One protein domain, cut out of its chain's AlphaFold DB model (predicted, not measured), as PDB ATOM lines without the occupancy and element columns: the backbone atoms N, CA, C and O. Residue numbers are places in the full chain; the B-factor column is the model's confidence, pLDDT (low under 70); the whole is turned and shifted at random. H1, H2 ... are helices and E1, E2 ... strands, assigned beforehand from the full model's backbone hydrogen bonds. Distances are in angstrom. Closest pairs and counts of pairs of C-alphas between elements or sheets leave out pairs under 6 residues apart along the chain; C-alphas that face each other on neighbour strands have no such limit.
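This is residues 225 to 426 of the 683 residues of an uncharacterized protein of Acinetobacter shaoyimingii (UniProt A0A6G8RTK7). A body of helices, with the long helix H9 running through its middle, bears at one end a long two-stranded ribbon, E1 and E2, that arches past H7. H5, H10 and H11 surround part of H9 in an up-and-down bundle of four, each helix running against the one before it; H4 packs slantwise on H9, and H2, H7 and H8 lie between bundle and ribbon. The 202 printed residues have eleven named helices and two named strands, in the order H1 E1 E2 H2 to H11; the sheet E1 - E2 is antiparallel and the class is mixed. The whole is compact, with a radius of gyration of the C-alphas of 18.2 A and spans of 54 by 42 by 30 A.

H1, residues 226 to 233, begins at C-alpha 226 (101.744, 148.021, 80.666). E1, residues 236 to 250, is 37.6 A long and bends by 78 degrees at residue 239; E2, residues 255 to 271, is 32.5 A long and bends by 104 degrees at residue 268. H2 is residues 273 to 279, H3 282 to 285, H4 295 to 309 and 20.8 A long, H5 313 to 327 and 22.3 A long, H6 330 to 333, H7 336 to 351 with a kink of 60 degrees near residue 345, and H8 355 to 361. H9, residues 363 to 381, is 26.8 A long; H10 is residues 385 to 395. H11, residues 404 to 421, is 26.4 A long and ends at C-alpha 421 (81.834, 167.658, 94.986).

H9 is the hub, touching six helices. It touches H11 at a shallow tilt of 5 degrees, the same way, closest at the C-alphas of Ile 368 and Ile 411, 6.2 A. H5 touches H9 opposite ways at 37 degrees, only just steep, closest at the C-alphas of Phe 323 and Ser 370, 5.4 A. H9 and H10 form a helical hairpin, with C-alphas 374 and 386 closest at 6.1 A. H4 touches H9 with residues 306 to 307 alone, C-alphas 306 and 373 being closest at 5.7 A. H6 only just touches H9, with 3 pairs of C-alphas within 8 A, the closest being those of Ile 332 and Ile 363, 6.9 A. H7 and H8 form another helical hairpin, with C-alphas 340 and 361 closest at 5.0 A. H8 touches H3, with C-alphas 356 and 285 closest at 4.7 A. H2 touches H8, with C-alphas 277 and 360 closest at 5.5 A, and touches H1, with C-alphas 275 and 231 closest at 5.3 A. The closest C-alphas of E1 and H7, those of Glu 242 and Lys 349, are 5.3 A apart. In the hairpin E1 and E2, N 238 and O 269 are within hydrogen-bond range at 2.8 A, as are N 246 and O 259 at 2.9 A. Every O i to N i+4 pair is within range in H1, H2, H4, H8 and H9, against 8 of 11 in H5, 10 of 12 in H7, 5 of 7 in H10 and 13 of 14 in H11; H3 and H6 are too short for such a pair.

The two C-alphas farthest apart, those of Ile 263 and Lys 426, are 56.8 A apart. The printed part has no cut, and no link is long. Residues 291 to 297, of which 295 to 297 belong to H4, stand free. The mean pLDDT of the printed part is 86.9; residues 241 to 244, 261 to 267, 292 to 293 and 312 to 315 are under 70.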
ATOM      1  N   THR A 225      97.079 146.954  79.757       88.38
ATOM      2  CA  THR A 225      97.947 148.052  80.179       88.38
ATOM      3  C   THR A 225      99.375 147.526  80.333       88.38
ATOM      4  O   THR A 225      99.604 146.325  80.485       88.38
ATOM      5  N   LYS A 226     100.368 148.424  80.341       88.88
ATOM      6  CA  LYS A 226     101.744 148.021  80.666       88.88
ATOM      7  C   LYS A 226     101.803 147.278  82.010       88.88
ATOM      8  O   LYS A 226     102.494 146.275  82.116       88.88
ATOM      9  N   LEU A 227     101.034 147.755  82.991       90.62
ATOM     10  CA  LEU A 227     100.892 147.107  84.287       90.62
ATOM     11  C   LEU A 227     100.370 145.671  84.146       90.62
ATOM     12  O   LEU A 227     100.970 144.764  84.703       90.62
ATOM     13  N   ASP A 228      99.306 145.444  83.375       90.38
ATOM     14  CA  ASP A 228      98.768 144.094  83.160       90.38
ATOM     15  C   ASP A 228      99.806 143.143  82.540       90.38
ATOM     16  O   ASP A 228      99.949 142.015  83.002       90.38
ATOM     17  N   MET A 229     100.565 143.601  81.539       90.06
ATOM     18  CA  MET A 229     101.646 142.802  80.943       90.06
ATOM     19  C   MET A 229     102.741 142.482  81.968       90.06
ATOM     20  O   MET A 229     103.159 141.333  82.090       90.06
ATOM     21  N   ASP A 230     103.159 143.479  82.754       89.81
ATOM     22  CA  ASP A 230     104.176 143.304  83.794       89.81
ATOM     23  C   ASP A 230     103.710 142.309  84.878       89.81
ATOM     24  O   ASP A 230     104.528 141.552  85.398       89.81
ATOM     25  N   LEU A 231     102.412 142.277  85.206       88.19
ATOM     26  CA  LEU A 231     101.829 141.318  86.153       88.19
ATOM     27  C   LEU A 231     101.829 139.880  85.626       88.19
ATOM     28  O   LEU A 231     102.028 138.965  86.417       88.19
ATOM     29  N   ILE A 232     101.590 139.689  84.327       86.12
ATOM     30  CA  ILE A 232     101.474 138.363  83.702       86.12
ATOM     31  C   ILE A 232     102.849 137.765  83.393       86.12
ATOM     32  O   ILE A 232     103.067 136.577  83.596       86.12
ATOM     33  N   ASP A 233     103.782 138.568  82.883       86.88
ATOM     34  CA  ASP A 233     105.033 138.034  82.332       86.88
ATOM     35  C   ASP A 233     106.199 138.056  83.335       86.88
ATOM     36  O   ASP A 233     107.232 137.420  83.106       86.88
ATOM     37  N   THR A 234     106.068 138.777  84.454       88.94
ATOM     38  CA  THR A 234     107.142 138.898  85.449       88.94
ATOM     39  C   THR A 234     106.860 138.015  86.653       88.94
ATOM     40  O   THR A 234     105.805 138.121  87.273       88.94
ATOM     41  N   LYS A 235     107.849 137.223  87.067       87.44
ATOM     42  CA  LYS A 235     107.888 136.606  88.396       87.44
ATOM     43  C   LYS A 235     108.869 137.361  89.280       87.44
ATOM     44  O   LYS A 235     109.915 137.813  88.817       87.44
ATOM     45  N   VAL A 236     108.513 137.529  90.548       85.25
ATOM     46  CA  VAL A 236     109.372 138.177  91.546       85.25
ATOM     47  C   VAL A 236     109.553 137.227  92.722       85.25
ATOM     48  O   VAL A 236     108.631 136.495  93.075       85.25
ATOM     49  N   THR A 237     110.746 137.246  93.313       83.31
ATOM     50  CA  THR A 237     111.100 136.423  94.469       83.31
ATOM     51  C   THR A 237     110.847 137.165  95.784       83.31
ATOM     52  O   THR A 237     111.243 138.324  95.923       83.31
ATOM     53  N   LEU A 238     110.233 136.500  96.766       79.25
ATOM     54  CA  LEU A 238     110.026 137.006  98.125       79.25
ATOM     55  C   LEU A 238     110.606 136.039  99.166       79.25
ATOM     56  O   LEU A 238     110.323 134.846  99.116       79.25
ATOM     57  N   VAL A 239     111.354 136.575 100.138       76.25
ATOM     58  CA  VAL A 239     111.910 135.836 101.286       76.25
ATOM     59  C   VAL A 239     111.272 136.346 102.576       76.25
ATOM     60  O   VAL A 239     111.296 137.550 102.832       76.25
ATOM     61  N   THR A 240     110.685 135.459 103.385       73.56
ATOM     62  CA  THR A 240     109.906 135.853 104.578       73.56
ATOM     63  C   THR A 240     109.704 134.713 105.590       73.56
ATOM     64  O   THR A 240     110.057 133.569 105.313       73.56
ATOM     65  N   GLY A 241     109.135 135.051 106.756       67.38
ATOM     66  CA  GLY A 241     108.742 134.147 107.841       67.38
ATOM     67  C   GLY A 241     107.422 133.390 107.597       67.38
ATOM     68  O   GLY A 241     106.504 133.965 107.012       67.38
ATOM     69  N   GLU A 242     107.289 132.151 108.082       67.69
ATOM     70  CA  GLU A 242     106.016 131.400 108.162       67.69
ATOM     71  C   GLU A 242     105.465 131.369 109.602       67.69
ATOM     72  O   GLU A 242     106.237 131.248 110.549       67.69
ATOM     73  N   ASP A 243     104.136 131.424 109.767       64.06
ATOM     74  CA  ASP A 243     103.438 131.134 111.031       64.06
ATOM     75  C   ASP A 243     102.256 130.172 110.810       64.06
ATOM     76  O   ASP A 243     101.713 130.040 109.703       64.06
ATOM     77  N   HIS A 244     101.819 129.519 111.894       65.56
ATOM     78  CA  HIS A 244     100.639 128.656 111.909       65.56
ATOM     79  C   HIS A 244      99.528 129.237 112.790       65.56
ATOM     80  O   HIS A 244      99.715 129.514 113.976       65.56
ATOM     81  N   PHE A 245      98.337 129.363 112.206       71.69
ATOM     82  CA  PHE A 245      97.124 129.789 112.897       71.69
ATOM     83  C   PHE A 245      96.020 128.757 112.689       71.69
ATOM     84  O   PHE A 245      95.941 128.136 111.627       71.69
ATOM     85  N   THR A 246      95.146 128.607 113.681       77.12
ATOM     86  CA  THR A 246      93.841 127.971 113.491       77.12
ATOM     87  C   THR A 246      92.758 129.043 113.488       77.12
ATOM     88  O   THR A 246      92.781 129.978 114.294       77.12
ATOM     89  N   ILE A 247      91.834 128.923 112.534       81.75
ATOM     90  CA  ILE A 247      90.694 129.823 112.351       81.75
ATOM     91  C   ILE A 247      89.449 129.018 112.704       81.75
ATOM     92  O   ILE A 247      89.137 128.021 112.053       81.75
ATOM     93  N   GLU A 248      88.750 129.433 113.751       84.00
ATOM     94  CA  GLU A 248      87.582 128.740 114.291       84.00
ATOM     95  C   GLU A 248      86.333 129.615 114.164       84.00
ATOM     96  O   GLU A 248      86.398 130.847 114.229       84.00
ATOM     97  N   LYS A 249      85.174 128.970 113.990       85.31
ATOM     98  CA  LYS A 249      83.874 129.646 114.016       85.31
ATOM     99  C   LYS A 249      83.477 129.944 115.457       85.31
ATOM    100  O   LYS A 249      83.373 129.023 116.263       85.31
ATOM    101  N   ASP A 250      83.142 131.195 115.741       81.56
ATOM    102  CA  ASP A 250      82.377 131.560 116.928       81.56
ATOM    103  C   ASP A 250      80.909 131.746 116.527       81.56
ATOM    104  O   ASP A 250      80.475 132.827 116.128       81.56
ATOM    105  N   ILE A 251      80.147 130.650 116.580       77.12
ATOM    106  CA  ILE A 251      78.732 130.642 116.180       77.12
ATOM    107  C   ILE A 251      77.892 131.521 117.117       77.12
ATOM    108  O   ILE A 251      76.927 132.134 116.663       77.12
ATOM    109  N   GLN A 252      78.256 131.602 118.403       77.25
ATOM    110  CA  GLN A 252      77.497 132.352 119.406       77.25
ATOM    111  C   GLN A 252      77.583 133.856 119.152       77.25
ATOM    112  O   GLN A 252      76.557 134.530 119.154       77.25
ATOM    113  N   ASN A 253      78.787 134.360 118.867       76.44
ATOM    114  CA  ASN A 253      79.012 135.785 118.621       76.44
ATOM    115  C   ASN A 253      78.992 136.165 117.134       76.44
ATOM    116  O   ASN A 253      79.287 137.311 116.806       76.44
ATOM    117  N   LEU A 254      78.679 135.222 116.232       74.81
ATOM    118  CA  LEU A 254      78.756 135.412 114.777       74.81
ATOM    119  C   LEU A 254      80.120 135.969 114.332       74.81
ATOM    120  O   LEU A 254      80.191 136.882 113.513       74.81
ATOM    121  N   ASN A 255      81.206 135.430 114.889       80.38
ATOM    122  CA  ASN A 255      82.551 135.977 114.723       80.38
ATOM    123  C   ASN A 255      83.589 134.896 114.365       80.38
ATOM    124  O   ASN A 255      83.285 133.704 114.257       80.38
ATOM    125  N   ILE A 256      84.829 135.332 114.150       82.81
ATOM    126  CA  ILE A 256      85.988 134.495 113.853       82.81
ATOM    127  C   ILE A 256      86.907 134.489 115.069       82.81
ATOM    128  O   ILE A 256      87.280 135.543 115.586       82.81
ATOM    129  N   LYS A 257      87.323 133.296 115.494       79.94
ATOM    130  CA  LYS A 257      88.325 133.118 116.542       79.94
ATOM    131  C   LYS A 257      89.656 132.707 115.925       79.94
ATOM    132  O   LYS A 257      89.712 131.775 115.124       79.94
ATOM    133  N   LEU A 258      90.721 133.402 116.314       78.62
ATOM    134  CA  LEU A 258      92.079 133.160 115.836       78.62
ATOM    135  C   LEU A 258      92.952 132.656 116.978       78.62
ATOM    136  O   LEU A 258      93.120 133.354 117.977       78.62
ATOM    137  N   ASN A 259      93.544 131.476 116.805       76.88
ATOM    138  CA  ASN A 259      94.570 130.960 117.708       76.88
ATOM    139  C   ASN A 259      95.896 130.864 116.946       76.88
ATOM    140  O   ASN A 259      95.937 130.363 115.823       76.88
ATOM    141  N   SER A 260      96.985 131.347 117.546       70.12
ATOM    142  CA  SER A 260      98.306 131.395 116.913       70.12
ATOM    143  C   SER A 260      99.313 130.503 117.627       70.12
ATOM    144  O   SER A 260      99.483 130.645 118.838       70.12
ATOM    145  N   ASN A 261     100.058 129.695 116.872       62.41
ATOM    146  CA  ASN A 261     101.267 129.022 117.337       62.41
ATOM    147  C   ASN A 261     102.441 129.462 116.455       62.41
ATOM    148  O   ASN A 261     102.476 129.170 115.261       62.41
ATOM    149  N   ARG A 262     103.400 130.181 117.049       56.72
ATOM    150  CA  ARG A 262     104.554 130.723 116.322       56.72
ATOM    151  C   ARG A 262     105.679 129.705 116.228       56.72
ATOM    152  O   ARG A 262     106.192 129.269 117.259       56.72
ATOM    153  N   ILE A 263     106.105 129.394 115.007       57.88
ATOM    154  CA  ILE A 263     107.364 128.693 114.735       57.88
ATOM    155  C   ILE A 263     108.036 129.415 113.560       57.88
ATOM    156  O   ILE A 263     107.592 129.243 112.431       57.88
ATOM    157  N   PRO A 264     109.096 130.212 113.795       55.75
ATOM    158  CA  PRO A 264     109.748 130.960 112.727       55.75
ATOM    159  C   PRO A 264     110.442 130.024 111.728       55.75
ATOM    160  O   PRO A 264     111.337 129.268 112.107       55.75
ATOM    161  N   SER A 265     110.091 130.121 110.447       63.47
ATOM    162  CA  SER A 265     110.832 129.506 109.335       63.47
ATOM    163  C   SER A 265     111.023 130.522 108.207       63.47
ATOM    164  O   SER A 265     110.157 131.362 107.999       63.47
ATOM    165  N   VAL A 266     112.159 130.490 107.504       68.19
ATOM    166  CA  VAL A 266     112.410 131.354 106.336       68.19
ATOM    167  C   VAL A 266     112.076 130.575 105.072       68.19
ATOM    168  O   VAL A 266     112.601 129.478 104.883       68.19
ATOM    169  N   ILE A 267     111.240 131.144 104.202       69.31
ATOM    170  CA  ILE A 267     110.847 130.529 102.929       69.31
ATOM    171  C   ILE A 267     110.993 131.540 101.792       69.31
ATOM    172  O   ILE A 267     110.677 132.722 101.944       69.31
ATOM    173  N   GLU A 268     111.484 131.048 100.658       75.69
ATOM    174  CA  GLU A 268     111.615 131.768  99.395       75.69
ATOM    175  C   GLU A 268     110.501 131.343  98.423       75.69
ATOM    176  O   GLU A 268     110.241 130.153  98.248       75.69
ATOM    177  N   PHE A 269     109.844 132.315  97.790       78.19
ATOM    178  CA  PHE A 269     108.768 132.092  96.824       78.19
ATOM    179  C   PHE A 269     109.021 132.896  95.556       78.19
ATOM    180  O   PHE A 269     109.276 134.090  95.650       78.19
ATOM    181  N   GLU A 270     108.853 132.292  94.383       82.69
ATOM    182  CA  GLU A 270     108.873 132.995  93.097       82.69
ATOM    183  C   GLU A 270     107.488 132.909  92.442       82.69
ATOM    184  O   GLU A 270     107.007 131.821  92.119       82.69
ATOM    185  N   HIS A 271     106.813 134.053  92.272       85.56
ATOM    186  CA  HIS A 271     105.442 134.074  91.753       85.56
ATOM    187  C   HIS A 271     105.068 135.411  91.091       85.56
ATOM    188  O   HIS A 271     105.536 136.472  91.502       85.56
ATOM    189  N   GLU A 272     104.168 135.371  90.101       83.38
ATOM    190  CA  GLU A 272     103.633 136.555  89.392       83.38
ATOM    191  C   GLU A 272     102.928 137.536  90.336       83.38
ATOM    192  O   GLU A 272     102.988 138.751  90.175       83.38
ATOM    193  N   ILE A 273     102.326 137.026  91.409       81.44
ATOM    194  CA  ILE A 273     101.657 137.865  92.412       81.44
ATOM    195  C   ILE A 273     102.615 138.834  93.117       81.44
ATOM    196  O   ILE A 273     102.202 139.893  93.572       81.44
ATOM    197  N   PHE A 274     103.909 138.522  93.186       86.06
ATOM    198  CA  PHE A 274     104.895 139.450  93.740       86.06
ATOM    199  C   PHE A 274     105.262 140.563  92.747       86.06
ATOM    200  O   PHE A 274     105.763 141.613  93.152       86.06
ATOM    201  N   SER A 275     104.932 140.406  91.463       89.00
ATOM    202  CA  SER A 275     104.927 141.518  90.510       89.00
ATOM    203  C   SER A 275     103.805 142.503  90.821       89.00
ATOM    204  O   SER A 275     104.017 143.703  90.662       89.00
ATOM    205  N   LEU A 276     102.662 142.047  91.360       91.31
ATOM    206  CA  LEU A 276     101.636 142.954  91.895       91.31
ATOM    207  C   LEU A 276     102.215 143.822  93.003       91.31
ATOM    208  O   LEU A 276     102.143 145.039  92.900       91.31
ATOM    209  N   LEU A 277     102.895 143.214  93.974       90.56
ATOM    210  CA  LEU A 277     103.560 143.939  95.057       90.56
ATOM    211  C   LEU A 277     104.535 145.009  94.543       90.56
ATOM    212  O   LEU A 277     104.538 146.134  95.036       90.56
ATOM    213  N   LYS A 278     105.358 144.666  93.545       89.44
ATOM    214  CA  LYS A 278     106.316 145.592  92.917       89.44
ATOM    215  C   LYS A 278     105.623 146.754  92.201       89.44
ATOM    216  O   LYS A 278     106.171 147.855  92.159       89.44
ATOM    217  N   ASN A 279     104.461 146.490  91.613       91.44
ATOM    218  CA  ASN A 279     103.722 147.443  90.801       91.44
ATOM    219  C   ASN A 279     102.650 148.227  91.577       91.44
ATOM    220  O   ASN A 279     102.121 149.214  91.065       91.44
ATOM    221  N   THR A 280     102.316 147.818  92.800       94.56
ATOM    222  CA  THR A 280     101.439 148.584  93.680       94.56
ATOM    223  C   THR A 280     102.141 149.884  94.092       94.56
ATOM    224  O   THR A 280     103.264 149.838  94.605       94.56
ATOM    225  N   PRO A 281     101.490 151.053  93.928       94.75
ATOM    226  CA  PRO A 281     102.072 152.332  94.304       94.75
ATOM    227  C   PRO A 281     102.606 152.340  95.734       94.75
ATOM    228  O   PRO A 281     101.937 151.922  96.684       94.75
ATOM    229  N   LYS A 282     103.812 152.888  95.901       93.00
ATOM    230  CA  LYS A 282     104.562 152.852  97.167       93.00
ATOM    231  C   LYS A 282     103.766 153.387  98.370       93.00
ATOM    232  O   LYS A 282     103.888 152.871  99.474       93.00
ATOM    233  N   ILE A 283     102.914 154.391  98.149       93.00
ATOM    234  CA  ILE A 283     102.052 154.986  99.184       93.00
ATOM    235  C   ILE A 283     101.025 153.998  99.770       93.00
ATOM    236  O   ILE A 283     100.576 154.185 100.904       93.00
ATOM    237  N   PHE A 284     100.633 152.980  99.003       95.25
ATOM    238  CA  PHE A 284      99.751 151.912  99.463       95.25
ATOM    239  C   PHE A 284     100.569 150.845 100.177       95.25
ATOM    240  O   PHE A 284     100.201 150.437 101.267       95.25
ATOM    241  N   ILE A 285     101.730 150.469  99.635       93.88
ATOM    242  CA  ILE A 285     102.643 149.508 100.269       93.88
ATOM    243  C   ILE A 285     103.049 149.929 101.689       93.88
ATOM    244  O   ILE A 285     103.037 149.110 102.605       93.88
ATOM    245  N   GLU A 286     103.364 151.210 101.876       92.12
ATOM    246  CA  GLU A 286     103.801 151.792 103.155       92.12
ATOM    247  C   GLU A 286     102.638 152.266 104.046       92.12
ATOM    248  O   GLU A 286     102.858 153.000 105.007       92.12
ATOM    249  N   ARG A 287     101.388 151.918 103.718       91.81
ATOM    250  CA  ARG A 287     100.218 152.330 104.498       91.81
ATOM    251  C   ARG A 287     100.200 151.662 105.881       91.81
ATOM    252  O   ARG A 287     100.394 150.453 105.999       91.81
ATOM    253  N   ASP A 288      99.829 152.441 106.893       89.50
ATOM    254  CA  ASP A 288      99.447 151.923 108.207       89.50
ATOM    255  C   ASP A 288      98.101 151.190 108.149       89.50
ATOM    256  O   ASP A 288      97.157 151.650 107.507       89.50
ATOM    257  N   ILE A 289      97.989 150.065 108.849       87.19
ATOM    258  CA  ILE A 289      96.749 149.286 108.914       87.19
ATOM    259  C   ILE A 289      95.855 149.893 110.011       87.19
ATOM    260  O   ILE A 289      96.321 150.007 111.152       87.19
ATOM    261  N   PRO A 290      94.602 150.288 109.711       83.88
ATOM    262  CA  PRO A 290      93.703 150.853 110.708       83.88
ATOM    263  C   PRO A 290      93.417 149.846 111.821       83.88
ATOM    264  O   PRO A 290      93.319 148.633 111.601       83.88
ATOM    265  N   GLN A 291      93.271 150.368 113.037       78.06
ATOM    266  CA  GLN A 291      92.715 149.594 114.141       78.06
ATOM    267  C   GLN A 291      91.189 149.492 113.966       78.06
ATOM    268  O   GLN A 291      90.601 150.426 113.421       78.06
ATOM    269  N   PRO A 292      90.533 148.413 114.437       63.84
ATOM    270  CA  PRO A 292      89.104 148.158 114.196       63.84
ATOM    271  C   PRO A 292      88.132 149.299 114.556       63.84
ATOM    272  O   PRO A 292      87.058 149.372 113.977       63.84
ATOM    273  N   LEU A 293      88.512 150.192 115.475       64.31
ATOM    274  CA  LEU A 293      87.709 151.337 115.935       64.31
ATOM    275  C   LEU A 293      88.376 152.696 115.642       64.31
ATOM    276  O   LEU A 293      88.025 153.694 116.252       64.31
ATOM    277  N   GLY A 294      89.383 152.728 114.762       71.31
ATOM    278  CA  GLY A 294      90.196 153.921 114.482       71.31
ATOM    279  C   GLY A 294      90.177 154.352 113.017       71.31
ATOM    280  O   GLY A 294      91.181 154.872 112.517       71.31
ATOM    281  N   TYR A 295      89.099 154.045 112.284       80.38
ATOM    282  CA  TYR A 295      89.034 154.331 110.849       80.38
ATOM    283  C   TYR A 295      89.015 155.836 110.560       80.38
ATOM    284  O   TYR A 295      89.634 156.267 109.591       80.38
ATOM    285  N   GLU A 296      88.365 156.661 111.383       81.06
ATOM    286  CA  GLU A 296      88.331 158.111 111.157       81.06
ATOM    287  C   GLU A 296      89.695 158.770 111.316       81.06
ATOM    288  O   GLU A 296      90.101 159.569 110.467       81.06
ATOM    289  N   GLU A 297      90.437 158.430 112.372       84.31
ATOM    290  CA  GLU A 297      91.792 158.941 112.560       84.31
ATOM    291  C   GLU A 297      92.702 158.470 111.429       84.31
ATOM    292  O   GLU A 297      93.511 159.249 110.905       84.31
ATOM    293  N   TYR A 298      92.536 157.210 111.017       88.12
ATOM    294  CA  TYR A 298      93.199 156.653 109.851       88.12
ATOM    295  C   TYR A 298      92.861 157.461 108.586       88.12
ATOM    296  O   TYR A 298      93.773 157.989 107.945       88.12
ATOM    297  N   GLU A 299      91.586 157.659 108.255       88.19
ATOM    298  CA  GLU A 299      91.146 158.392 107.065       88.19
ATOM    299  C   GLU A 299      91.639 159.846 107.091       88.19
ATOM    300  O   GLU A 299      92.160 160.356 106.093       88.19
ATOM    301  N   ALA A 300      91.560 160.521 108.239       88.75
ATOM    302  CA  ALA A 300      92.070 161.875 108.415       88.75
ATOM    303  C   ALA A 300      93.593 161.948 108.196       88.75
ATOM    304  O   ALA A 300      94.089 162.890 107.562       88.75
ATOM    305  N   SER A 301      94.344 160.956 108.684       91.19
ATOM    306  CA  SER A 301      95.785 160.825 108.450       91.19
ATOM    307  C   SER A 301      96.091 160.605 106.966       91.19
ATOM    308  O   SER A 301      96.875 161.355 106.370       91.19
ATOM    309  N   ARG A 302      95.400 159.657 106.322       92.75
ATOM    310  CA  ARG A 302      95.548 159.365 104.888       92.75
ATOM    311  C   ARG A 302      95.233 160.581 104.021       92.75
ATOM    312  O   ARG A 302      96.043 160.958 103.173       92.75
ATOM    313  N   ASN A 303      94.153 161.303 104.311       91.50
ATOM    314  CA  ASN A 303      93.781 162.529 103.604       91.50
ATOM    315  C   ASN A 303      94.865 163.621 103.680       91.50
ATOM    316  O   ASN A 303      95.087 164.354 102.707       91.50
ATOM    317  N   LYS A 304      95.596 163.731 104.801       92.56
ATOM    318  CA  LYS A 304      96.758 164.636 104.907       92.56
ATOM    319  C   LYS A 304      97.895 164.199 103.976       92.56
ATOM    320  O   LYS A 304      98.509 165.055 103.330       92.56
ATOM    321  N   ILE A 305      98.155 162.895 103.870       91.69
ATOM    322  CA  ILE A 305      99.173 162.329 102.970       91.69
ATOM    323  C   ILE A 305      98.796 162.592 101.505       91.69
ATOM    324  O   ILE A 305      99.622 163.122 100.756       91.69
ATOM    325  N   PHE A 306      97.545 162.338 101.111       91.88
ATOM    326  CA  PHE A 306      97.063 162.585  99.744       91.88
ATOM    327  C   PHE A 306      97.237 164.054  99.349       91.88
ATOM    328  O   PHE A 306      97.865 164.366  98.333       91.88
ATOM    329  N   LYS A 307      96.801 164.984 100.212       88.31
ATOM    330  CA  LYS A 307      96.983 166.433 100.010       88.31
ATOM    331  C   LYS A 307      98.460 166.837  99.911       88.31
ATOM    332  O   LYS A 307      98.793 167.796  99.214       88.31
ATOM    333  N   LYS A 308      99.375 166.149 100.607       87.81
ATOM    334  CA  LYS A 308     100.824 166.414 100.533       87.81
ATOM    335  C   LYS A 308     101.417 165.955  99.199       87.81
ATOM    336  O   LYS A 308     102.237 166.674  98.625       87.81
ATOM    337  N   ILE A 309     100.986 164.808  98.680       83.50
ATOM    338  CA  ILE A 309     101.443 164.278  97.386       83.50
ATOM    339  C   ILE A 309     100.969 165.173  96.240       83.50
ATOM    340  O   ILE A 309     101.770 165.552  95.383       83.50
ATOM    341  N   THR A 310      99.720 165.638  96.293       80.19
ATOM    342  CA  THR A 310      99.161 166.575  95.307       80.19
ATOM    343  C   THR A 310      99.678 168.014  95.474       80.19
ATOM    344  O   THR A 310      99.389 168.890  94.659       80.19
ATOM    345  N   LYS A 311     100.502 168.329  96.489       76.12
ATOM    346  CA  LYS A 311     101.150 169.651  96.628       76.12
ATOM    347  C   LYS A 311     102.396 169.826  95.758       76.12
ATOM    348  O   LYS A 311     102.545 170.895  95.169       76.12
ATOM    349  N   LYS A 312     103.247 168.810  95.594       66.75
ATOM    350  CA  LYS A 312     104.555 168.942  94.916       66.75
ATOM    351  C   LYS A 312     104.421 169.118  93.388       66.75
ATOM    352  O   LYS A 312     104.290 168.135  92.670       66.75
ATOM    353  N   GLN A 313     104.497 170.358  92.885       62.94
ATOM    354  CA  GLN A 313     104.271 170.698  91.463       62.94
ATOM    355  C   GLN A 313     105.186 169.946  90.475       62.94
ATOM    356  O   GLN A 313     104.705 169.476  89.449       62.94
ATOM    357  N   LYS A 314     106.479 169.775  90.792       63.41
ATOM    358  CA  LYS A 314     107.487 169.275  89.834       63.41
ATOM    359  C   LYS A 314     107.253 167.832  89.348       63.41
ATOM    360  O   LYS A 314     107.608 167.523  88.220       63.41
ATOM    361  N   ASN A 315     106.615 166.981  90.158       65.12
ATOM    362  CA  ASN A 315     106.370 165.564  89.831       65.12
ATOM    363  C   ASN A 315     104.877 165.194  89.807       65.12
ATOM    364  O   ASN A 315     104.540 164.022  89.694       65.12
ATOM    365  N   ARG A 316     103.964 166.169  89.905       71.94
ATOM    366  CA  ARG A 316     102.535 165.905  90.134       71.94
ATOM    367  C   ARG A 316     101.880 165.089  89.022       71.94
ATOM    368  O   ARG A 316     101.291 164.060  89.314       71.94
ATOM    369  N   LYS A 317     102.037 165.497  87.755       75.44
ATOM    370  CA  LYS A 317     101.470 164.762  86.607       75.44
ATOM    371  C   LYS A 317     101.989 163.324  86.534       75.44
ATOM    372  O   LYS A 317     101.218 162.415  86.265       75.44
ATOM    373  N   LYS A 318     103.281 163.121  86.822       78.06
ATOM    374  CA  LYS A 318     103.891 161.787  86.875       78.06
ATOM    375  C   LYS A 318     103.290 160.945  88.007       78.06
ATOM    376  O   LYS A 318     102.925 159.806  87.761       78.06
ATOM    377  N   ASN A 319     103.149 161.521  89.201       80.56
ATOM    378  CA  ASN A 319     102.567 160.833  90.356       80.56
ATOM    379  C   ASN A 319     101.100 160.451  90.113       80.56
ATOM    380  O   ASN A 319     100.692 159.356  90.458       80.56
ATOM    381  N   ILE A 320     100.303 161.335  89.503       90.62
ATOM    382  CA  ILE A 320      98.893 161.045  89.197       90.62
ATOM    383  C   ILE A 320      98.757 159.971  88.118       90.62
ATOM    384  O   ILE A 320      97.895 159.105  88.228       90.62
ATOM    385  N   LYS A 321      99.644 159.982  87.116       90.62
ATOM    386  CA  LYS A 321      99.657 158.967  86.061       90.62
ATOM    387  C   LYS A 321      99.821 157.549  86.616       90.62
ATOM    388  O   LYS A 321      99.153 156.655  86.121       90.62
ATOM    389  N   GLU A 322     100.646 157.364  87.647       92.38
ATOM    390  CA  GLU A 322     100.827 156.069  88.320       92.38
ATOM    391  C   GLU A 322      99.501 155.529  88.888       92.38
ATOM    392  O   GLU A 322      99.155 154.377  88.648       92.38
ATOM    393  N   PHE A 323      98.705 156.373  89.557       95.25
ATOM    394  CA  PHE A 323      97.396 155.972  90.094       95.25
ATOM    395  C   PHE A 323      96.365 155.696  88.996       95.25
ATOM    396  O   PHE A 323      95.581 154.759  89.123       95.25
ATOM    397  N   ILE A 324      96.381 156.476  87.908       95.12
ATOM    398  CA  ILE A 324      95.517 156.236  86.743       95.12
ATOM    399  C   ILE A 324      95.879 154.902  86.083       95.12
ATOM    400  O   ILE A 324      94.996 154.095  85.820       95.12
ATOM    401  N   GLU A 325      97.164 154.647  85.825       93.94
ATOM    402  CA  GLU A 325      97.629 153.380  85.245       93.94
ATOM    403  C   GLU A 325      97.260 152.189  86.143       93.94
ATOM    404  O   GLU A 325      96.840 151.157  85.624       93.94
ATOM    405  N   TYR A 326      97.322 152.359  87.468       95.69
ATOM    406  CA  TYR A 326      96.914 151.335  88.427       95.69
ATOM    407  C   TYR A 326      95.417 150.997  88.336       95.69
ATOM    408  O   TYR A 326      95.066 149.834  88.164       95.69
ATOM    409  N   ILE A 327      94.519 151.988  88.391       95.38
ATOM    410  CA  ILE A 327      93.065 151.726  88.355       95.38
ATOM    411  C   ILE A 327      92.524 151.395  86.958       95.38
ATOM    412  O   ILE A 327      91.403 150.909  86.850       95.38
ATOM    413  N   LYS A 328      93.299 151.646  85.897       93.62
ATOM    414  CA  LYS A 328      92.978 151.213  84.528       93.62
ATOM    415  C   LYS A 328      93.415 149.786  84.210       93.62
ATOM    416  O   LYS A 328      93.090 149.271  83.143       93.62
ATOM    417  N   SER A 329      94.203 149.156  85.075       93.94
ATOM    418  CA  SER A 329      94.565 147.756  84.879       93.94
ATOM    419  C   SER A 329      93.329 146.882  85.064       93.94
ATOM    420  O   SER A 329      92.671 146.932  86.106       93.94
ATOM    421  N   ILE A 330      93.038 146.041  84.066       92.19
ATOM    422  CA  ILE A 330      91.938 145.068  84.137       92.19
ATOM    423  C   ILE A 330      92.169 144.101  85.302       92.19
ATOM    424  O   ILE A 330      91.233 143.762  86.026       92.19
ATOM    425  N   SER A 331      93.427 143.732  85.552       89.62
ATOM    426  CA  SER A 331      93.826 142.912  86.701       89.62
ATOM    427  C   SER A 331      93.408 143.531  88.038       89.62
ATOM    428  O   SER A 331      92.959 142.817  88.932       89.62
ATOM    429  N   ILE A 332      93.476 144.860  88.158       94.69
ATOM    430  CA  ILE A 332      93.103 145.599  89.367       94.69
ATOM    431  C   ILE A 332      91.591 145.843  89.445       94.69
ATOM    432  O   ILE A 332      90.949 145.448  90.419       94.69
ATOM    433  N   ILE A 333      90.995 146.509  88.451       94.69
ATOM    434  CA  ILE A 333      89.603 146.979  88.557       94.69
ATOM    435  C   ILE A 333      88.586 145.846  88.424       94.69
ATOM    436  O   ILE A 333      87.525 145.869  89.059       94.69
ATOM    437  N   LYS A 334      88.936 144.818  87.646       92.38
ATOM    438  CA  LYS A 334      88.050 143.703  87.349       92.38
ATOM    439  C   LYS A 334      88.298 142.531  88.279       92.38
ATOM    440  O   LYS A 334      87.380 142.134  88.980       92.38
ATOM    441  N   TYR A 335      89.533 142.037  88.345       90.88
ATOM    442  CA  TYR A 335      89.882 140.795  89.047       90.88
ATOM    443  C   TYR A 335      90.336 140.995  90.509       90.88
ATOM    444  O   TYR A 335      90.914 140.082  91.098       90.88
ATOM    445  N   ASN A 336      90.057 142.157  91.125       93.00
ATOM    446  CA  ASN A 336      90.404 142.452  92.530       93.00
ATOM    447  C   ASN A 336      89.995 141.339  93.503       93.00
ATOM    448  O   ASN A 336      90.837 140.880  94.271       93.00
ATOM    449  N   PHE A 337      88.742 140.881  93.449       92.38
ATOM    450  CA  PHE A 337      88.236 139.833  94.332       92.38
ATOM    451  C   PHE A 337      89.063 138.543  94.247       92.38
ATOM    452  O   PHE A 337      89.471 137.984  95.269       92.38
ATOM    453  N   GLU A 338      89.322 138.077  93.023       89.62
ATOM    454  CA  GLU A 338      90.063 136.842  92.765       89.62
ATOM    455  C   GLU A 338      91.514 136.971  93.232       89.62
ATOM    456  O   GLU A 338      92.007 136.077  93.915       89.62
ATOM    457  N   TYR A 339      92.178 138.096  92.946       89.94
ATOM    458  CA  TYR A 339      93.551 138.341  93.391       89.94
ATOM    459  C   TYR A 339      93.668 138.415  94.915       89.94
ATOM    460  O   TYR A 339      94.526 137.740  95.487       89.94
ATOM    461  N   SER A 340      92.803 139.176  95.592       92.12
ATOM    462  CA  SER A 340      92.799 139.264  97.058       92.12
ATOM    463  C   SER A 340      92.550 137.895  97.694       92.12
ATOM    464  O   SER A 340      93.306 137.465  98.569       92.12
ATOM    465  N   THR A 341      91.548 137.160  97.202       91.31
ATOM    466  CA  THR A 341      91.226 135.808  97.686       91.31
ATOM    467  C   THR A 341      92.376 134.836  97.439       91.31
ATOM    468  O   THR A 341      92.730 134.055  98.325       91.31
ATOM    469  N   TYR A 342      93.001 134.893  96.263       89.94
ATOM    470  CA  TYR A 342      94.144 134.059  95.911       89.94
ATOM    471  C   TYR A 342      95.350 134.340  96.815       89.94
ATOM    472  O   TYR A 342      95.961 133.389  97.310       89.94
ATOM    473  N   ILE A 343      95.662 135.615  97.088       90.25
ATOM    474  CA  ILE A 343      96.759 135.995  97.988       90.25
ATOM    475  C   ILE A 343      96.524 135.427  99.387       90.25
ATOM    476  O   ILE A 343      97.398 134.752  99.923       90.25
ATOM    477  N   TYR A 344      95.341 135.633  99.968       90.62
ATOM    478  CA  TYR A 344      95.043 135.109 101.304       90.62
ATOM    479  C   TYR A 344      95.081 133.579 101.342       90.62
ATOM    480  O   TYR A 344      95.636 132.992 102.273       90.62
ATOM    481  N   SER A 345      94.540 132.919 100.318       87.69
ATOM    482  CA  SER A 345      94.458 131.456 100.270       87.69
ATOM    483  C   SER A 345      95.832 130.793 100.153       87.69
ATOM    484  O   SER A 345      96.060 129.771 100.795       87.69
ATOM    485  N   ASN A 346      96.750 131.376  99.378       84.81
ATOM    486  CA  ASN A 346      98.045 130.757  99.066       84.81
ATOM    487  C   ASN A 346      99.218 131.345  99.865       84.81
ATOM    488  O   ASN A 346     100.193 130.647 100.123       84.81
ATOM    489  N   PHE A 347      99.120 132.605 100.293       83.25
ATOM    490  CA  PHE A 347     100.194 133.345 100.966       83.25
ATOM    491  C   PHE A 347      99.785 133.872 102.346       83.25
ATOM    492  O   PHE A 347     100.521 134.658 102.942       83.25
ATOM    493  N   GLY A 348      98.650 133.423 102.897       77.94
ATOM    494  CA  GLY A 348      98.179 133.855 104.217       77.94
ATOM    495  C   GLY A 348      99.232 133.693 105.319       77.94
ATOM    496  O   GLY A 348      99.370 134.572 106.156       77.94
ATOM    497  N   LYS A 349     100.070 132.651 105.262       76.00
ATOM    498  CA  LYS A 349     101.149 132.427 106.243       76.00
ATOM    499  C   LYS A 349     102.213 133.537 106.273       76.00
ATOM    500  O   LYS A 349     102.840 133.748 107.303       76.00
ATOM    501  N   ILE A 350     102.398 134.235 105.153       76.69
ATOM    502  CA  ILE A 350     103.357 135.336 104.969       76.69
ATOM    503  C   ILE A 350     102.706 136.683 105.280       76.69
ATOM    504  O   ILE A 350     103.325 137.576 105.861       76.69
ATOM    505  N   LEU A 351     101.461 136.835 104.826       80.56
ATOM    506  CA  LEU A 351     100.729 138.094 104.753       80.56
ATOM    507  C   LEU A 351     100.708 138.852 106.090       80.56
ATOM    508  O   LEU A 351     100.828 140.073 106.097       80.56
ATOM    509  N   PHE A 352     100.651 138.135 107.214       71.62
ATOM    510  CA  PHE A 352     100.556 138.722 108.556       71.62
ATOM    511  C   PHE A 352     101.848 139.346 109.102       71.62
ATOM    512  O   PHE A 352     101.777 140.136 110.041       71.62
ATOM    513  N   HIS A 353     103.014 139.037 108.527       72.56
ATOM    514  CA  HIS A 353     104.309 139.610 108.947       72.56
ATOM    515  C   HIS A 353     104.897 140.571 107.929       72.56
ATOM    516  O   HIS A 353     105.891 141.247 108.193       72.56
ATOM    517  N   PHE A 354     104.284 140.630 106.753       80.88
ATOM    518  CA  PHE A 354     104.768 141.424 105.651       80.88
ATOM    519  C   PHE A 354     103.691 142.414 105.216       80.88
ATOM    520  O   PHE A 354     102.990 142.211 104.224       80.88
ATOM    521  N   ASN A 355     103.606 143.523 105.963       87.50
ATOM    522  CA  ASN A 355     102.690 144.641 105.699       87.50
ATOM    523  C   ASN A 355     102.642 145.064 104.218       87.50
ATOM    524  O   ASN A 355     101.546 145.330 103.729       87.50
ATOM    525  N   PRO A 356     103.762 145.089 103.463       89.81
ATOM    526  CA  PRO A 356     103.715 145.333 102.026       89.81
ATOM    527  C   PRO A 356     102.774 144.394 101.259       89.81
ATOM    528  O   PRO A 356     101.970 144.862 100.456       89.81
ATOM    529  N   LEU A 357     102.828 143.084 101.519       88.06
ATOM    530  CA  LEU A 357     101.961 142.103 100.862       88.06
ATOM    531  C   LEU A 357     100.516 142.199 101.352       88.06
ATOM    532  O   LEU A 357      99.603 142.111 100.535       88.06
ATOM    533  N   TYR A 358     100.304 142.465 102.644       90.38
ATOM    534  CA  TYR A 358      98.978 142.792 103.174       90.38
ATOM    535  C   TYR A 358      98.358 143.978 102.421       90.38
ATOM    536  O   TYR A 358      97.280 143.870 101.835       90.38
ATOM    537  N   ASN A 359      99.071 145.101 102.348       93.31
ATOM    538  CA  ASN A 359      98.585 146.312 101.695       93.31
ATOM    539  C   ASN A 359      98.394 146.135 100.183       93.31
ATOM    540  O   ASN A 359      97.449 146.677  99.612       93.31
ATOM    541  N   CYS A 360      99.267 145.361  99.541       92.81
ATOM    542  CA  CYS A 360      99.130 144.950  98.149       92.81
ATOM    543  C   CYS A 360      97.849 144.136  97.918       92.81
ATOM    544  O   CYS A 360      97.168 144.336  96.914       92.81
ATOM    545  N   SER A 361      97.514 143.232  98.842       92.25
ATOM    546  CA  SER A 361      96.334 142.367  98.744       92.25
ATOM    547  C   SER A 361      95.013 143.103  98.971       92.25
ATOM    548  O   SER A 361      93.977 142.661  98.475       92.25
ATOM    549  N   ASN A 362      95.040 144.250  99.655       93.88
ATOM    550  CA  ASN A 362      93.868 145.093  99.880       93.88
ATOM    551  C   ASN A 362      93.596 145.997  98.664       93.88
ATOM    552  O   ASN A 362      93.715 147.226  98.702       93.88
ATOM    553  N   ILE A 363      93.273 145.352  97.540       95.88
ATOM    554  CA  ILE A 363      93.124 145.999  96.234       95.88
ATOM    555  C   ILE A 363      91.937 146.974  96.233       95.88
ATOM    556  O   ILE A 363      92.038 148.037  95.623       95.88
ATOM    557  N   TYR A 364      90.854 146.667  96.955       95.81
ATOM    558  CA  TYR A 364      89.692 147.556  97.081       95.81
ATOM    559  C   TYR A 364      90.064 148.906  97.686       95.81
ATOM    560  O   TYR A 364      89.735 149.946  97.114       95.81
ATOM    561  N   GLU A 365      90.805 148.903  98.798       95.38
ATOM    562  CA  GLU A 365      91.252 150.149  99.414       95.38
ATOM    563  C   GLU A 365      92.236 150.893  98.500       95.38
ATOM    564  O   GLU A 365      92.182 152.114  98.384       95.38
ATOM    565  N   ASN A 366      93.094 150.176  97.769       97.00
ATOM    566  CA  ASN A 366      94.018 150.795  96.812       97.00
ATOM    567  C   ASN A 366      93.270 151.485  95.652       97.00
ATOM    568  O   ASN A 366      93.693 152.552  95.199       97.00
ATOM    569  N   ILE A 367      92.142 150.925  95.191       97.81
ATOM    570  CA  ILE A 367      91.248 151.560  94.207       97.81
ATOM    571  C   ILE A 367      90.598 152.816  94.810       97.81
ATOM    572  O   ILE A 367      90.673 153.888  94.206       97.81
ATOM    573  N   ILE A 368      90.019 152.707  96.011       96.75
ATOM    574  CA  ILE A 368      89.377 153.817  96.738       96.75
ATOM    575  C   ILE A 368      90.344 154.991  96.934       96.75
ATOM    576  O   ILE A 368      90.028 156.133  96.581       96.75
ATOM    577  N   GLU A 369      91.548 154.729  97.447       96.44
ATOM    578  CA  GLU A 369      92.560 155.763  97.663       96.44
ATOM    579  C   GLU A 369      93.048 156.373  96.345       96.44
ATOM    580  O   GLU A 369      93.232 157.588  96.268       96.44
ATOM    581  N   SER A 370      93.213 155.567  95.288       97.56
ATOM    582  CA  SER A 370      93.588 156.072  93.960       97.56
ATOM    583  C   SER A 370      92.558 157.071  93.432       97.56
ATOM    584  O   SER A 370      92.930 158.167  93.011       97.56
ATOM    585  N   ILE A 371      91.263 156.744  93.525       97.75
ATOM    586  CA  ILE A 371      90.170 157.636  93.114       97.75
ATOM    587  C   ILE A 371      90.192 158.928  93.948       97.75
ATOM    588  O   ILE A 371      90.160 160.018  93.373       97.75
ATOM    589  N   LYS A 372      90.337 158.836  95.282       96.44
ATOM    590  CA  LYS A 372      90.455 160.010  96.173       96.44
ATOM    591  C   LYS A 372      91.650 160.899  95.798       96.44
ATOM    592  O   LYS A 372      91.523 162.123  95.760       96.44
ATOM    593  N   ILE A 373      92.812 160.314  95.501       95.88
ATOM    594  CA  ILE A 373      94.023 161.060  95.121       95.88
ATOM    595  C   ILE A 373      93.827 161.796  93.788       95.88
ATOM    596  O   ILE A 373      94.182 162.977  93.695       95.88
ATOM    597  N   ILE A 374      93.262 161.125  92.778       96.12
ATOM    598  CA  ILE A 374      92.978 161.723  91.464       96.12
ATOM    599  C   ILE A 374      91.970 162.870  91.626       96.12
ATOM    600  O   ILE A 374      92.257 163.989  91.207       96.12
ATOM    601  N   TYR A 375      90.872 162.631  92.350       96.62
ATOM    602  CA  TYR A 375      89.851 163.630  92.686       96.62
ATOM    603  C   TYR A 375      90.441 164.890  93.345       96.62
ATOM    604  O   TYR A 375      90.179 166.013  92.908       96.62
ATOM    605  N   ILE A 376      91.290 164.725  94.370       94.75
ATOM    606  CA  ILE A 376      91.942 165.853  95.059       94.75
ATOM    607  C   ILE A 376      92.808 166.658  94.082       94.75
ATOM    608  O   ILE A 376      92.885 167.886  94.193       94.75
ATOM    609  N   CYS A 377      93.496 165.986  93.156       92.88
ATOM    610  CA  CYS A 377      94.301 166.658  92.143       92.88
ATOM    611  C   CYS A 377      93.425 167.458  91.178       92.88
ATOM    612  O   CYS A 377      93.675 168.646  90.986       92.88
ATOM    613  N   ASP A 378      92.382 166.833  90.638       94.50
ATOM    614  CA  ASP A 378      91.459 167.457  89.695       94.50
ATOM    615  C   ASP A 378      90.776 168.687  90.286       94.50
ATOM    616  O   ASP A 378      90.812 169.760  89.690       94.50
ATOM    617  N   ASN A 379      90.249 168.604  91.507       94.19
ATOM    618  CA  ASN A 379      89.581 169.747  92.131       94.19
ATOM    619  C   ASN A 379      90.503 170.934  92.399       94.19
ATOM    620  O   ASN A 379      90.068 172.094  92.328       94.19
ATOM    621  N   LYS A 380      91.770 170.649  92.696       90.62
ATOM    622  CA  LYS A 380      92.789 171.660  92.957       90.62
ATOM    623  C   LYS A 380      93.300 172.309  91.673       90.62
ATOM    624  O   LYS A 380      93.447 173.527  91.637       90.62
ATOM    625  N   ASP A 381      93.591 171.500  90.661       90.06
ATOM    626  CA  ASP A 381      94.268 171.935  89.438       90.06
ATOM    627  C   ASP A 381      93.296 172.211  88.283       90.06
ATOM    628  O   ASP A 381      93.722 172.699  87.239       90.06
ATOM    629  N   LYS A 382      92.003 171.920  88.474       93.31
ATOM    630  CA  LYS A 382      90.959 171.954  87.439       93.31
ATOM    631  C   LYS A 382      91.300 171.061  86.237       93.31
ATOM    632  O   LYS A 382      91.063 171.433  85.092       93.31
ATOM    633  N   SER A 383      91.929 169.912  86.503       93.31
ATOM    634  CA  SER A 383      92.205 168.870  85.503       93.31
ATOM    635  C   SER A 383      91.044 167.884  85.379       93.31
ATOM    636  O   SER A 383      90.140 167.880  86.203       93.31
ATOM    637  N   THR A 384      91.057 167.043  84.347       95.81
ATOM    638  CA  THR A 384      89.946 166.142  84.005       95.81
ATOM    639  C   THR A 384      90.294 164.667  84.180       95.81
ATOM    640  O   THR A 384      89.656 163.822  83.572       95.81
ATOM    641  N   PHE A 385      91.292 164.301  84.987       95.75
ATOM    642  CA  PHE A 385      91.792 162.924  85.005       95.75
ATOM    643  C   PHE A 385      90.736 161.896  85.432       95.75
ATOM    644  O   PHE A 385      90.612 160.856  84.784       95.75
ATOM    645  N   LEU A 386      89.977 162.160  86.495       96.81
ATOM    646  CA  LEU A 386      88.883 161.297  86.932       96.81
ATOM    647  C   LEU A 386      87.746 161.320  85.911       96.81
ATOM    648  O   LEU A 386      87.279 160.259  85.508       96.81
ATOM    649  N   LEU A 387      87.363 162.516  85.448       97.25
ATOM    650  CA  LEU A 387      86.351 162.693  84.403       97.25
ATOM    651  C   LEU A 387      86.683 161.845  83.164       97.25
ATOM    652  O   LEU A 387      85.827 161.133  82.656       97.25
ATOM    653  N   ASP A 388      87.926 161.848  82.697       96.19
ATOM    654  CA  ASP A 388      88.349 161.157  81.478       96.19
ATOM    655  C   ASP A 388      88.400 159.629  81.634       96.19
ATOM    656  O   ASP A 388      88.408 158.922  80.629       96.19
ATOM    657  N   ASN A 389      88.413 159.103  82.866       96.00
ATOM    658  CA  ASN A 389      88.578 157.667  83.131       96.00
ATOM    659  C   ASN A 389      87.401 157.014  83.877       96.00
ATOM    660  O   ASN A 389      87.439 155.804  84.092       96.00
ATOM    661  N   ILE A 390      86.360 157.766  84.253       97.00
ATOM    662  CA  ILE A 390      85.226 157.238  85.029       97.00
ATOM    663  C   ILE A 390      84.476 156.106  84.308       97.00
ATOM    664  O   ILE A 390      84.163 155.105  84.948       97.00
ATOM    665  N   ASP A 391      84.290 156.201  82.985       95.56
ATOM    666  CA  ASP A 391      83.633 155.158  82.177       95.56
ATOM    667  C   ASP A 391      84.412 153.848  82.268       95.56
ATOM    668  O   ASP A 391      83.873 152.805  82.620       95.56
ATOM    669  N   HIS A 392      85.729 153.915  82.059       95.00
ATOM    670  CA  HIS A 392      86.595 152.744  82.147       95.00
ATOM    671  C   HIS A 392      86.546 152.099  83.540       95.00
ATOM    672  O   HIS A 392      86.547 150.875  83.644       95.00
ATOM    673  N   ILE A 393      86.494 152.899  84.609       96.56
ATOM    674  CA  ILE A 393      86.418 152.386  85.982       96.56
ATOM    675  C   ILE A 393      85.081 151.674  86.214       96.56
ATOM    676  O   ILE A 393      85.071 150.555  86.723       96.56
ATOM    677  N   LEU A 394      83.962 152.306  85.852       96.94
ATOM    678  CA  LEU A 394      82.620 151.801  86.149       96.94
ATOM    679  C   LEU A 394      82.212 150.637  85.243       96.94
ATOM    680  O   LEU A 394      81.701 149.630  85.729       96.94
ATOM    681  N   GLU A 395      82.475 150.727  83.945       95.06
ATOM    682  CA  GLU A 395      82.058 149.717  82.969       95.06
ATOM    683  C   GLU A 395      82.845 148.406  83.103       95.06
ATOM    684  O   GLU A 395      82.335 147.338  82.773       95.06
ATOM    685  N   ASN A 396      84.067 148.454  83.645       95.12
ATOM    686  CA  ASN A 396      84.867 147.256  83.919       95.12
ATOM    687  C   ASN A 396      84.704 146.726  85.350       95.12
ATOM    688  O   ASN A 396      85.285 145.691  85.690       95.12
ATOM    689  N   LEU A 397      83.906 147.392  86.190       95.25
ATOM    690  CA  LEU A 397      83.654 146.957  87.556       95.25
ATOM    691  C   LEU A 397      82.634 145.812  87.561       95.25
ATOM    692  O   LEU A 397      81.426 146.027  87.455       95.25
ATOM    693  N   ILE A 398      83.113 144.582  87.742       93.00
ATOM    694  CA  ILE A 398      82.262 143.393  87.902       93.00
ATOM    695  C   ILE A 398      82.150 142.986  89.368       93.00
ATOM    696  O   ILE A 398      83.049 143.268  90.164       93.00
ATOM    697  N   THR A 399      81.044 142.325  89.702       92.06
ATOM    698  CA  THR A 399      80.806 141.751  91.027       92.06
ATOM    699  C   THR A 399      80.993 140.240  90.964       92.06
ATOM    700  O   THR A 399      80.475 139.584  90.062       92.06
ATOM    701  N   PHE A 400      81.729 139.690  91.918       88.88
ATOM    702  CA  PHE A 400      81.878 138.260  92.159       88.88
ATOM    703  C   PHE A 400      80.896 137.798  93.243       88.88
ATOM    704  O   PHE A 400      79.752 138.248  93.289       88.88
ATOM    705  N   ASN A 401      81.299 136.841  94.075       76.44
ATOM    706  CA  ASN A 401      80.424 136.204  95.047       76.44
ATOM    707  C   ASN A 401      80.019 137.142  96.207       76.44
ATOM    708  O   ASN A 401      80.491 138.267  96.338       76.44
ATOM    709  N   PHE A 402      79.126 136.633  97.058       75.88
ATOM    710  CA  PHE A 402      78.384 137.302  98.135       75.88
ATOM    711  C   PHE A 402      79.049 138.516  98.803       75.88
ATOM    712  O   PHE A 402      78.434 139.577  98.889       75.88
ATOM    713  N   TYR A 403      80.286 138.369  99.277       84.88
ATOM    714  CA  TYR A 403      80.990 139.420 100.010       84.88
ATOM    715  C   TYR A 403      81.469 140.566  99.107       84.88
ATOM    716  O   TYR A 403      81.515 141.718  99.536       84.88
ATOM    717  N   ASP A 404      81.781 140.283  97.841       91.44
ATOM    718  CA  ASP A 404      82.250 141.293  96.893       91.44
ATOM    719  C   ASP A 404      81.196 142.389  96.666       91.44
ATOM    720  O   ASP A 404      81.544 143.559  96.547       91.44
ATOM    721  N   HIS A 405      79.899 142.056  96.740       90.69
ATOM    722  CA  HIS A 405      78.808 143.042  96.702       90.69
ATOM    723  C   HIS A 405      79.027 144.210  97.680       90.69
ATOM    724  O   HIS A 405      78.774 145.364  97.326       90.69
ATOM    725  N   LEU A 406      79.526 143.925  98.889       90.94
ATOM    726  CA  LEU A 406      79.807 144.937  99.903       90.94
ATOM    727  C   LEU A 406      80.928 145.876  99.448       90.94
ATOM    728  O   LEU A 406      80.778 147.093  99.479       90.94
ATOM    729  N   GLN A 407      82.035 145.318  98.959       93.25
ATOM    730  CA  GLN A 407      83.180 146.107  98.501       93.25
ATOM    731  C   GLN A 407      82.858 146.936  97.251       93.25
ATOM    732  O   GLN A 407      83.292 148.084  97.130       93.25
ATOM    733  N   LYS A 408      82.042 146.403  96.334       94.56
ATOM    734  CA  LYS A 408      81.557 147.150  95.163       94.56
ATOM    735  C   LYS A 408      80.631 148.291  95.564       94.56
ATOM    736  O   LYS A 408      80.727 149.359  94.963       94.56
ATOM    737  N   LYS A 409      79.793 148.104  96.593       93.62
ATOM    738  CA  LYS A 409      78.989 149.193  97.167       93.62
ATOM    739  C   LYS A 409      79.892 150.329  97.656       93.62
ATOM    740  O   LYS A 409      79.695 151.448  97.206       93.62
ATOM    741  N   ARG A 410      80.947 150.038  98.432       93.50
ATOM    742  CA  ARG A 410      81.924 151.051  98.902       93.50
ATOM    743  C   ARG A 410      82.513 151.881  97.756       93.50
ATOM    744  O   ARG A 410      82.463 153.109  97.782       93.50
ATOM    745  N   ILE A 411      83.032 151.215  96.718       96.81
ATOM    746  CA  ILE A 411      83.631 151.890  95.550       96.81
ATOM    747  C   ILE A 411      82.603 152.788  94.848       96.81
ATOM    748  O   ILE A 411      82.902 153.938  94.532       96.81
ATOM    749  N   LEU A 412      81.394 152.279  94.601       97.25
ATOM    750  CA  LEU A 412      80.364 153.014  93.870       97.25
ATOM    751  C   LEU A 412      79.798 154.191  94.676       97.25
ATOM    752  O   LEU A 412      79.629 155.272  94.112       97.25
ATOM    753  N   THR A 413      79.567 154.011  95.981       95.75
ATOM    754  CA  THR A 413      79.138 155.079  96.896       95.75
ATOM    755  C   THR A 413      80.171 156.205  96.922       95.75
ATOM    756  O   THR A 413      79.820 157.375  96.757       95.75
ATOM    757  N   LEU A 414      81.463 155.864  97.032       96.31
ATOM    758  CA  LEU A 414      82.550 156.839  96.960       96.31
ATOM    759  C   LEU A 414      82.514 157.631  95.649       96.31
ATOM    760  O   LEU A 414      82.559 158.858  95.684       96.31
ATOM    761  N   ILE A 415      82.439 156.954  94.497       97.75
ATOM    762  CA  ILE A 415      82.421 157.631  93.190       97.75
ATOM    763  C   ILE A 415      81.213 158.571  93.092       97.75
ATOM    764  O   ILE A 415      81.385 159.728  92.705       97.75
ATOM    765  N   GLY A 416      80.019 158.115  93.488       96.50
ATOM    766  CA  GLY A 416      78.801 158.930  93.479       96.50
ATOM    767  C   GLY A 416      78.936 160.215  94.305       96.50
ATOM    768  O   GLY A 416      78.591 161.297  93.818       96.50
ATOM    769  N   ASN A 417      79.525 160.113  95.501       94.69
ATOM    770  CA  ASN A 417      79.793 161.250  96.387       94.69
ATOM    771  C   ASN A 417      80.813 162.228  95.802       94.69
ATOM    772  O   ASN A 417      80.598 163.440  95.792       94.69
ATOM    773  N   LEU A 418      81.916 161.710  95.263       96.44
ATOM    774  CA  LEU A 418      82.960 162.552  94.684       96.44
ATOM    775  C   LEU A 418      82.473 163.303  93.438       96.44
ATOM    776  O   LEU A 418      82.901 164.434  93.213       96.44
ATOM    777  N   CYS A 419      81.550 162.730  92.658       96.69
ATOM    778  CA  CYS A 419      80.944 163.416  91.511       96.69
ATOM    779  C   CYS A 419      80.160 164.672  91.933       96.69
ATOM    780  O   CYS A 419      80.234 165.704  91.259       96.69
ATOM    781  N   TYR A 420      79.465 164.626  93.075       94.50
ATOM    782  CA  TYR A 420      78.752 165.786  93.614       94.50
ATOM    783  C   TYR A 420      79.702 166.922  94.010       94.50
ATOM    784  O   TYR A 420      79.411 168.086  93.752       94.50
ATOM    785  N   GLU A 421      80.875 166.627  94.563       93.38
ATOM    786  CA  GLU A 421      81.834 167.658  94.986       93.38
ATOM    787  C   GLU A 421      82.857 168.053  93.901       93.38
ATOM    788  O   GLU A 421      83.692 168.944  94.091       93.38
ATOM    789  N   TYR A 422      82.827 167.395  92.744       97.50
ATOM    790  CA  TYR A 422      83.781 167.649  91.672       97.50
ATOM    791  C   TYR A 422      83.606 169.049  91.061       97.50
ATOM    792  O   TYR A 422      82.492 169.576  90.936       97.50
ATOM    793  N   HIS A 423      84.726 169.652  90.662       96.12
ATOM    794  CA  HIS A 423      84.782 171.017  90.144       96.12
ATOM    795  C   HIS A 423      84.092 171.191  88.785       96.12
ATOM    796  O   HIS A 423      83.579 172.278  88.528       96.12
ATOM    797  N   ASP A 424      84.092 170.163  87.932       95.94
ATOM    798  CA  ASP A 424      83.377 170.157  86.653       95.94
ATOM    799  C   ASP A 424      82.092 169.332  86.767       95.94
ATOM    800  O   ASP A 424      82.102 168.107  86.855       95.94
ATOM    801  N   VAL A 425      80.954 170.016  86.741       96.00
ATOM    802  CA  VAL A 425      79.630 169.401  86.872       96.00
ATOM    803  C   VAL A 425      79.307 168.390  85.758       96.00
ATOM    804  O   VAL A 425      78.491 167.500  85.983       96.00
ATOM    805  N   LYS A 426      80.002 168.429  84.609       95.44
ATOM    806  CA  LYS A 426      79.867 167.412  83.547       95.44
ATOM    807  C   LYS A 426      80.166 165.991  84.022       95.44
ATOM    808  O   LYS A 426      79.709 165.037  83.398       95.44
TER     809      LYS A 426